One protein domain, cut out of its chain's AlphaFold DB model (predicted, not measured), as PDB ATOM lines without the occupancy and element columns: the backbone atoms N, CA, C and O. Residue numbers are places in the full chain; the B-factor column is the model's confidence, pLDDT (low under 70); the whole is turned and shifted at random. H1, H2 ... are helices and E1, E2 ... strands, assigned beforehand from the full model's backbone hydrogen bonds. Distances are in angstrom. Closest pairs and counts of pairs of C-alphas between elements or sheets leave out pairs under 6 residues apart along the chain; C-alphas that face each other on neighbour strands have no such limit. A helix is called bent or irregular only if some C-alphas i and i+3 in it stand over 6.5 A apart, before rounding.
ATOM      1  N   ASN A   2     138.927 222.959 181.083       77.00
ATOM      2  CA  ASN A   2     138.982 223.910 182.205       77.00
ATOM      3  C   ASN A   2     137.661 224.691 182.387       77.00
ATOM      4  O   ASN A   2     136.780 224.643 181.529       77.00
ATOM      5  N   PHE A   3     137.512 225.434 183.494       80.94
ATOM      6  CA  PHE A   3     136.286 226.200 183.779       80.94
ATOM      7  C   PHE A   3     135.854 227.122 182.626       80.94
ATOM      8  O   PHE A   3     134.674 227.158 182.286       80.94
ATOM      9  N   ALA A   4     136.786 227.863 182.018       83.12
ATOM     10  CA  ALA A   4     136.469 228.810 180.950       83.12
ATOM     11  C   ALA A   4     135.968 228.097 179.684       83.12
ATOM     12  O   ALA A   4     135.044 228.575 179.029       83.12
ATOM     13  N   GLU A   5     136.538 226.936 179.369       83.12
ATOM     14  CA  GLU A   5     136.079 226.080 178.278       83.12
ATOM     15  C   GLU A   5     134.674 225.516 178.560       83.12
ATOM     16  O   GLU A   5     133.804 225.652 177.702       83.12
ATOM     17  N   ALA A   6     134.395 225.000 179.772       84.81
ATOM     18  CA  ALA A   6     133.037 224.556 180.154       84.81
ATOM     19  C   ALA A   6     132.032 225.688 180.048       84.81
ATOM     20  O   ALA A   6     130.924 225.509 179.551       84.81
ATOM     21  N   TRP A   7     132.416 226.856 180.556       88.44
ATOM     22  CA  TRP A   7     131.547 228.013 180.576       88.44
ATOM     23  C   TRP A   7     131.079 228.381 179.169       88.44
ATOM     24  O   TRP A   7     129.934 228.788 178.996       88.44
ATOM     25  N   ASN A   8     131.939 228.228 178.167       90.44
ATOM     26  CA  ASN A   8     131.594 228.541 176.785       90.44
ATOM     27  C   ASN A   8     130.896 227.377 176.068       90.44
ATOM     28  O   ASN A   8     130.064 227.629 175.203       90.44
ATOM     29  N   ALA A   9     131.221 226.127 176.415       89.56
ATOM     30  CA  ALA A   9     130.717 224.940 175.729       89.56
ATOM     31  C   ALA A   9     129.360 224.440 176.254       89.56
ATOM     32  O   ALA A   9     128.554 223.957 175.466       89.56
ATOM     33  N   LEU A  10     129.107 224.542 177.564       87.50
ATOM     34  CA  LEU A  10     127.954 223.912 178.208       87.50
ATOM     35  C   LEU A  10     126.706 224.801 178.229       87.50
ATOM     36  O   LEU A  10     126.747 226.005 178.535       87.50
ATOM     37  N   THR A  11     125.577 224.142 178.016       94.75
ATOM     38  CA  THR A  11     124.208 224.640 178.087       94.75
ATOM     39  C   THR A  11     123.449 223.997 179.253       94.75
ATOM     40  O   THR A  11     123.810 222.931 179.748       94.75
ATOM     41  N   ILE A  12     122.417 224.679 179.761       95.00
ATOM     42  CA  ILE A  12     121.575 224.119 180.831       95.00
ATOM     43  C   ILE A  12     120.911 222.839 180.309       95.00
ATOM     44  O   ILE A  12     120.272 222.865 179.260       95.00
ATOM     45  N   GLY A  13     121.046 221.749 181.061       92.94
ATOM     46  CA  GLY A  13     120.615 220.403 180.683       92.94
ATOM     47  C   GLY A  13     121.760 219.471 180.289       92.94
ATOM     48  O   GLY A  13     121.561 218.258 180.307       92.94
ATOM     49  N   ASP A  14     122.956 219.995 180.004       89.81
ATOM     50  CA  ASP A  14     124.108 219.152 179.685       89.81
ATOM     51  C   ASP A  14     124.560 218.352 180.909       89.81
ATOM     52  O   ASP A  14     124.680 218.876 182.021       89.81
ATOM     53  N   VAL A  15     124.840 217.070 180.688       87.69
ATOM     54  CA  VAL A  15     125.403 216.169 181.693       87.69
ATOM     55  C   VAL A  15     126.916 216.161 181.536       87.69
ATOM     56  O   VAL A  15     127.426 215.962 180.435       87.69
ATOM     57  N   ILE A  16     127.638 216.353 182.636       81.75
ATOM     58  CA  ILE A  16     129.093 216.225 182.655       81.75
ATOM     59  C   ILE A  16     129.549 215.274 183.746       81.75
ATOM     60  O   ILE A  16     128.929 215.172 184.808       81.75
ATOM     61  N   SER A  17     130.693 214.657 183.484       79.25
ATOM     62  CA  SER A  17     131.500 213.973 184.479       79.25
ATOM     63  C   SER A  17     132.694 214.868 184.804       79.25
ATOM     64  O   SER A  17     133.398 215.372 183.931       79.25
ATOM     65  N   VAL A  18     132.901 215.144 186.077       72.50
ATOM     66  CA  VAL A  18     134.097 215.805 186.591       72.50
ATOM     67  C   VAL A  18     134.875 214.725 187.307       72.50
ATOM     68  O   VAL A  18     134.290 214.019 188.124       72.50
ATOM     69  N   SER A  19     136.150 214.573 186.956       69.56
ATOM     70  CA  SER A  19     137.057 213.634 187.602       69.56
ATOM     71  C   SER A  19     138.428 214.272 187.794       69.56
ATOM     72  O   SER A  19     138.938 214.912 186.872       69.56
ATOM     73  N   ASP A  20     139.037 214.097 188.967       63.78
ATOM     74  CA  ASP A  20     140.457 214.398 189.208       63.78
ATOM     75  C   ASP A  20     141.347 213.152 189.130       63.78
ATOM     76  O   ASP A  20     142.494 213.182 189.574       63.78
ATOM     77  N   SER A  21     140.842 212.058 188.549       61.00
ATOM     78  CA  SER A  21     141.514 210.752 188.493       61.00
ATOM     79  C   SER A  21     141.755 210.102 189.864       61.00
ATOM     80  O   SER A  21     142.438 209.077 189.943       61.00
ATOM     81  N   MET A  22     141.187 210.642 190.947       54.81
ATOM     82  CA  MET A  22     141.135 209.951 192.233       54.81
ATOM     83  C   MET A  22     139.961 208.960 192.235       54.81
ATOM     84  O   MET A  22     138.914 209.232 191.650       54.81
ATOM     85  N   HIS A  39     136.263 216.946 193.474       61.19
ATOM     86  CA  HIS A  39     136.495 216.708 192.042       61.19
ATOM     87  C   HIS A  39     136.030 215.415 191.353       61.19
ATOM     88  O   HIS A  39     136.283 215.313 190.160       61.19
ATOM     89  N   ASN A  40     135.292 214.502 191.991       70.25
ATOM     90  CA  ASN A  40     134.636 213.401 191.263       70.25
ATOM     91  C   ASN A  40     133.110 213.494 191.388       70.25
ATOM     92  O   ASN A  40     132.563 213.233 192.459       70.25
ATOM     93  N   PHE A  41     132.417 213.901 190.321       76.69
ATOM     94  CA  PHE A  41     130.953 213.859 190.265       76.69
ATOM     95  C   PHE A  41     130.429 213.724 188.835       76.69
ATOM     96  O   PHE A  41     131.029 214.227 187.894       76.69
ATOM     97  N   THR A  42     129.259 213.108 188.684       83.25
ATOM     98  CA  THR A  42     128.434 213.233 187.474       83.25
ATOM     99  C   THR A  42     127.217 214.084 187.809       83.25
ATOM    100  O   THR A  42     126.546 213.830 188.812       83.25
ATOM    101  N   GLY A  43     126.943 215.113 187.010       85.44
ATOM    102  CA  GLY A  43     125.849 216.041 187.278       85.44
ATOM    103  C   GLY A  43     125.316 216.725 186.028       85.44
ATOM    104  O   GLY A  43     126.017 216.868 185.031       85.44
ATOM    105  N   THR A  44     124.061 217.159 186.105       91.94
ATOM    106  CA  THR A  44     123.378 217.928 185.056       91.94
ATOM    107  C   THR A  44     123.512 219.412 185.352       91.94
ATOM    108  O   THR A  44     123.190 219.838 186.459       91.94
ATOM    109  N   LEU A  45     123.966 220.219 184.396       92.56
ATOM    110  CA  LEU A  45     124.046 221.669 184.558       92.56
ATOM    111  C   LEU A  45     122.635 222.261 184.660       92.56
ATOM    112  O   LEU A  45     121.882 222.244 183.692       92.56
ATOM    113  N   VAL A  46     122.281 222.816 185.818       95.88
ATOM    114  CA  VAL A  46     120.945 223.384 186.074       95.88
ATOM    115  C   VAL A  46     120.940 224.906 186.167       95.88
ATOM    116  O   VAL A  46     119.886 225.519 186.016       95.88
ATOM    117  N   ALA A  47     122.096 225.540 186.394       95.56
ATOM    118  CA  ALA A  47     122.196 226.997 186.413       95.56
ATOM    119  C   ALA A  47     123.595 227.513 186.052       95.56
ATOM    120  O   ALA A  47     124.608 226.878 186.348       95.56
ATOM    121  N   LYS A  48     123.633 228.718 185.473       94.38
ATOM    122  CA  LYS A  48     124.841 229.522 185.247       94.38
ATOM    123  C   LYS A  48     124.611 230.921 185.816       94.38
ATOM    124  O   LYS A  48     123.569 231.516 185.562       94.38
ATOM    125  N   SER A  49     125.579 231.438 186.565       94.31
ATOM    126  CA  SER A  49     125.585 232.802 187.099       94.31
ATOM    127  C   SER A  49     126.842 233.527 186.640       94.31
ATOM    128  O   SER A  49     127.953 233.033 186.849       94.31
ATOM    129  N   ASP A  50     126.669 234.673 185.986       93.31
ATOM    130  CA  ASP A  50     127.758 235.510 185.474       93.31
ATOM    131  C   ASP A  50     128.325 236.485 186.523       93.31
ATOM    132  O   ASP A  50     129.325 237.156 186.262       93.31
ATOM    133  N   ALA A  51     127.724 236.533 187.717       89.69
ATOM    134  CA  ALA A  51     128.215 237.319 188.840       89.69
ATOM    135  C   ALA A  51     129.649 236.902 189.176       89.69
ATOM    136  O   ALA A  51     129.927 235.711 189.243       89.69
ATOM    137  N   GLN A  52     130.555 237.855 189.414       87.75
ATOM    138  CA  GLN A  52     131.954 237.523 189.690       87.75
ATOM    139  C   GLN A  52     132.166 237.071 191.149       87.75
ATOM    140  O   GLN A  52     131.768 237.791 192.070       87.75
ATOM    141  N   PRO A  53     132.824 235.918 191.388       86.12
ATOM    142  CA  PRO A  53     133.313 234.957 190.389       86.12
ATOM    143  C   PRO A  53     132.195 234.099 189.781       86.12
ATOM    144  O   PRO A  53     131.294 233.674 190.516       86.12
ATOM    145  N   ARG A  54     132.290 233.822 188.466       89.44
ATOM    146  CA  ARG A  54     131.263 233.080 187.708       89.44
ATOM    147  C   ARG A  54     130.984 231.723 188.348       89.44
ATOM    148  O   ARG A  54     131.898 231.086 188.881       89.44
ATOM    149  N   ARG A  55     129.734 231.255 188.269       90.06
ATOM    150  CA  ARG A  55     129.289 230.011 188.922       90.06
ATOM    151  C   ARG A  55     128.474 229.119 188.003       90.06
ATOM    152  O   ARG A  55     127.606 229.602 187.280       90.06
ATOM    153  N   MET A  56     128.702 227.818 188.094       90.31
ATOM    154  CA  MET A  56     127.874 226.788 187.471       90.31
ATOM    155  C   MET A  56     127.326 225.865 188.554       90.31
ATOM    156  O   MET A  56     128.091 225.378 189.386       90.31
ATOM    157  N   THR A  57     126.020 225.618 188.541       90.19
ATOM    158  CA  THR A  57     125.359 224.718 189.491       90.19
ATOM    159  C   THR A  57     124.940 223.449 188.774       90.19
ATOM    160  O   THR A  57     124.200 223.504 187.792       90.19
ATOM    161  N   PHE A  58     125.371 222.312 189.298       88.75
ATOM    162  CA  PHE A  58     125.051 220.986 188.801       88.75
ATOM    163  C   PHE A  58     124.121 220.281 189.776       88.75
ATOM    164  O   PHE A  58     124.343 220.317 190.985       88.75
ATOM    165  N   GLU A  59     123.088 219.630 189.263       88.81
ATOM    166  CA  GLU A  59     122.263 218.708 190.030       88.81
ATOM    167  C   GLU A  59     122.810 217.289 189.861       88.81
ATOM    168  O   GLU A  59     123.071 216.836 188.747       88.81
ATOM    169  N   LEU A  60     123.057 216.623 190.984       85.38
ATOM    170  CA  LEU A  60     123.621 215.280 191.047       85.38
ATOM    171  C   LEU A  60     122.489 214.264 191.210       85.38
ATOM    172  O   LEU A  60     121.350 214.618 191.522       85.38
ATOM    173  N   ALA A  61     122.825 212.981 191.058       81.56
ATOM    174  CA  ALA A  61     121.913 211.904 191.419       81.56
ATOM    175  C   ALA A  61     121.384 212.110 192.857       81.56
ATOM    176  O   ALA A  61     122.184 212.381 193.763       81.56
ATOM    177  N   PRO A  62     120.061 211.989 193.083       77.06
ATOM    178  CA  PRO A  62     119.488 212.136 194.411       77.06
ATOM    179  C   PRO A  62     120.131 211.176 195.410       77.06
ATOM    180  O   PRO A  62     120.381 210.009 195.098       77.06
ATOM    181  N   LEU A  63     120.352 211.659 196.627       71.56
ATOM    182  CA  LEU A  63     120.861 210.858 197.734       71.56
ATOM    183  C   LEU A  63     119.752 210.708 198.768       71.56
ATOM    184  O   LEU A  63     119.276 211.708 199.297       71.56
ATOM    185  N   ASP A  64     119.324 209.472 199.026       78.69
ATOM    186  CA  ASP A  64     118.267 209.155 199.996       78.69
ATOM    187  C   ASP A  64     116.975 209.975 199.782       78.69
ATOM    188  O   ASP A  64     116.302 210.390 200.722       78.69
ATOM    189  N   GLY A  65     116.635 210.237 198.513       76.19
ATOM    190  CA  GLY A  65     115.461 211.026 198.125       76.19
ATOM    191  C   GLY A  65     115.642 212.546 198.210       76.19
ATOM    192  O   GLY A  65     114.719 213.280 197.864       76.19
ATOM    193  N   ALA A  66     116.814 213.036 198.621       76.56
ATOM    194  CA  ALA A  66     117.136 214.456 198.632       76.56
ATOM    195  C   ALA A  66     117.810 214.898 197.325       76.56
ATOM    196  O   ALA A  66     118.713 214.232 196.810       76.56
ATOM    197  N   THR A  67     117.410 216.066 196.815       81.00
ATOM    198  CA  THR A  67     118.117 216.745 195.723       81.00
ATOM    199  C   THR A  67     119.492 217.190 196.204       81.00
ATOM    200  O   THR A  67     119.614 217.922 197.187       81.00
ATOM    201  N   VAL A  68     120.531 216.785 195.477       80.69
ATOM    202  CA  VAL A  68     121.915 217.176 195.749       80.69
ATOM    203  C   VAL A  68     122.373 218.123 194.652       80.69
ATOM    204  O   VAL A  68     122.230 217.826 193.468       80.69
ATOM    205  N   ARG A  69     122.934 219.269 195.041       84.06
ATOM    206  CA  ARG A  69     123.506 220.243 194.108       84.06
ATOM    207  C   ARG A  69     124.960 220.515 194.432       84.06
ATOM    208  O   ARG A  69     125.351 220.530 195.599       84.06
ATOM    209  N   TYR A  70     125.733 220.751 193.386       83.19
ATOM    210  CA  TYR A  70     127.144 221.073 193.460       83.19
ATOM    211  C   TYR A  70     127.426 222.350 192.682       83.19
ATOM    212  O   TYR A  70     126.931 222.531 191.573       83.19
ATOM    213  N   GLU A  71     128.216 223.244 193.262       85.06
ATOM    214  CA  GLU A  71     128.558 224.523 192.652       85.06
ATOM    215  C   GLU A  71     130.045 224.552 192.313       85.06
ATOM    216  O   GLU A  71     130.894 224.323 193.173       85.06
ATOM    217  N   ILE A  72     130.349 224.862 191.055       82.12
ATOM    218  CA  ILE A  72     131.701 225.147 190.582       82.12
ATOM    219  C   ILE A  72     131.841 226.657 190.428       82.12
ATOM    220  O   ILE A  72     131.001 227.298 189.794       82.12
ATOM    221  N   VAL A  73     132.918 227.215 190.979       84.56
ATOM    222  CA  VAL A  73     133.198 228.654 190.982       84.56
ATOM    223  C   VAL A  73     134.529 228.921 190.283       84.56
ATOM    224  O   VAL A  73     135.520 228.254 190.559       84.56
ATOM    225  N   GLU A  74     134.556 229.924 189.408       80.88
ATOM    226  CA  GLU A  74     135.692 230.279 188.540       80.88
ATOM    227  C   GLU A  74     137.043 230.454 189.256       80.88
ATOM    228  O   GLU A  74     138.092 230.188 188.678       80.88
ATOM    229  N   THR A  75     137.042 230.904 190.513       74.12
ATOM    230  CA  THR A  75     138.274 231.215 191.260       74.12
ATOM    231  C   THR A  75     139.051 229.992 191.732       74.12
ATOM    232  O   THR A  75     140.152 230.148 192.258       74.12
ATOM    233  N   ILE A  76     138.498 228.789 191.584       64.88
ATOM    234  CA  ILE A  76     139.179 227.546 191.934       64.88
ATOM    235  C   ILE A  76     139.539 226.841 190.616       64.88
ATOM    236  O   ILE A  76     138.659 226.632 189.779       64.88
ATOM    237  N   PRO A  77     140.819 226.503 190.372       57.50
ATOM    238  CA  PRO A  77     141.199 225.758 189.180       57.50
ATOM    239  C   PRO A  77     140.464 224.416 189.165       57.50
ATOM    240  O   PRO A  77     140.600 223.617 190.090       57.50
ATOM    241  N   HIS A  78     139.694 224.169 188.109       60.44
ATOM    242  CA  HIS A  78     138.965 222.923 187.915       60.44
ATOM    243  C   HIS A  78     139.216 222.395 186.506       60.44
ATOM    244  O   HIS A  78     139.056 223.132 185.529       60.44
ATOM    245  N   SER A  79     139.575 221.115 186.425       56.84
ATOM    246  CA  SER A  79     139.676 220.349 185.185       56.84
ATOM    247  C   SER A  79     138.635 219.229 185.212       56.84
ATOM    248  O   SER A  79     138.411 218.639 186.264       56.84
ATOM    249  N   PHE A  80     137.977 218.953 184.085       64.12
ATOM    250  CA  PHE A  80     136.955 217.902 183.956       64.12
ATOM    251  C   PHE A  80     137.026 217.182 182.603       64.12
ATOM    252  O   PHE A  80     137.600 217.702 181.637       64.12
ATOM    253  N   GLU A  81     136.423 215.992 182.541       55.84
ATOM    254  CA  GLU A  81     136.434 215.080 181.394       55.84
ATOM    255  C   GLU A  81     135.002 214.689 181.012       55.84
ATOM    256  O   GLU A  81     134.297 214.018 181.756       55.84
ATOM    257  N   THR A  82     134.548 215.102 179.832       48.84
ATOM    258  CA  THR A  82     133.200 214.785 179.348       48.84
ATOM    259  C   THR A  82     133.165 213.404 178.701       48.84
ATOM    260  O   THR A  82     133.901 213.161 177.744       48.84
ATOM    261  N   THR A  83     132.276 212.528 179.159       53.75
ATOM    262  CA  THR A  83     131.956 211.265 178.480       53.75
ATOM    263  C   THR A  83     130.701 211.454 177.631       53.75
ATOM    264  O   THR A  83     129.650 211.782 178.179       53.75
ATOM    265  N   SER A  84     130.835 211.291 176.313       49.53
ATOM    266  CA  SER A  84     129.746 211.301 175.322       49.53
ATOM    267  C   SER A  84     129.060 209.947 175.204       49.53
ATOM    268  O   SER A  84     129.822 208.954 175.140       49.53
TER     269      SER A  84
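This is residues 2 to 22 and 39 to 84 of the 84 residues of an uncharacterized protein of Sphingopyxis flava (UniProt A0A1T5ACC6). A single strongly twisted antiparallel sheet of four strands makes the main wall, its E2 sharply bent at residue 44; E1 runs beside the part of E2 before the bend, and E3 and E4 run on beyond E2 as a long hairpin arm. The short helix H1 sits at the side of this sheet and only grazes it, and the last stretch, residues 74 to 84, leaves E4 as a tail with no named element. The printed part has 67 residues, with one named helix and four named strands in the order H1, E1, E2, E3, E4; the sheet's order is E1, E2, E3, E4, and the class is mostly strand. The whole is compact, with a radius of gyration of the C-alphas of 11.6 A and spans of 33 by 27 by 21 A.

H1 is residues 3 to 9 and begins at C-alpha 3, at (136.286, 226.200, 183.779). E1 is residues 15 to 18, 10.0 A from first to last C-alpha. E2 is residues 41 to 49, 19.9 A long, beginning at C-alpha 41, at (130.953, 213.859, 190.265). E3 is residues 55 to 63, 22.7 A long. E4 is residues 66 to 73, 22.8 A long, and ends at C-alpha 73, at (133.198, 228.654, 190.982).

In the sheet E1 and E4 are the edge strands, and E2 and E3 are inner strands. From edge to edge the strands' lines turn by 115 degrees. E2 bends by 74 degrees at residue 44. E1 and E2 are antiparallel at 113 degrees, with N 18 and O 41 within hydrogen-bond range at 2.8 A. E2 and E3 form a hairpin, antiparallel at 140 degrees, with N 46 and O 57 at 2.8 A and N 55 and O 49 at 2.9 A. E3 and E4 form a second hairpin at 154 degrees, with N 58 and O 70 at 2.8 A. E2, E3 and E4 are a meander, each strand the antiparallel neighbour of the one before. E1 is apart from E3 and from E4. H1 is on the sheet but only grazes it, with its residues 3 to 7; the closest C-alphas of H1 and E3 are those of Trp 7 and Met 56, 7.9 A apart. In H1 every O i to N i+4 pair is within hydrogen-bond range.

The two C-alphas farthest apart are those of Gln 52 and Asp 64, at 33.1 A. Residues 23 to 38, in the link from E1 to E2, are not printed, and C-alphas 22 and 39 are 8.2 A apart across the cut. The links H1 to E1, E2 to E3 and E3 to E4 are tight. The mean pLDDT of the printed part is 79.7; it is under 70 at residues 19 to 22, residue 39 and residues 76 to 84, where Ser 84 is the chain's last residue.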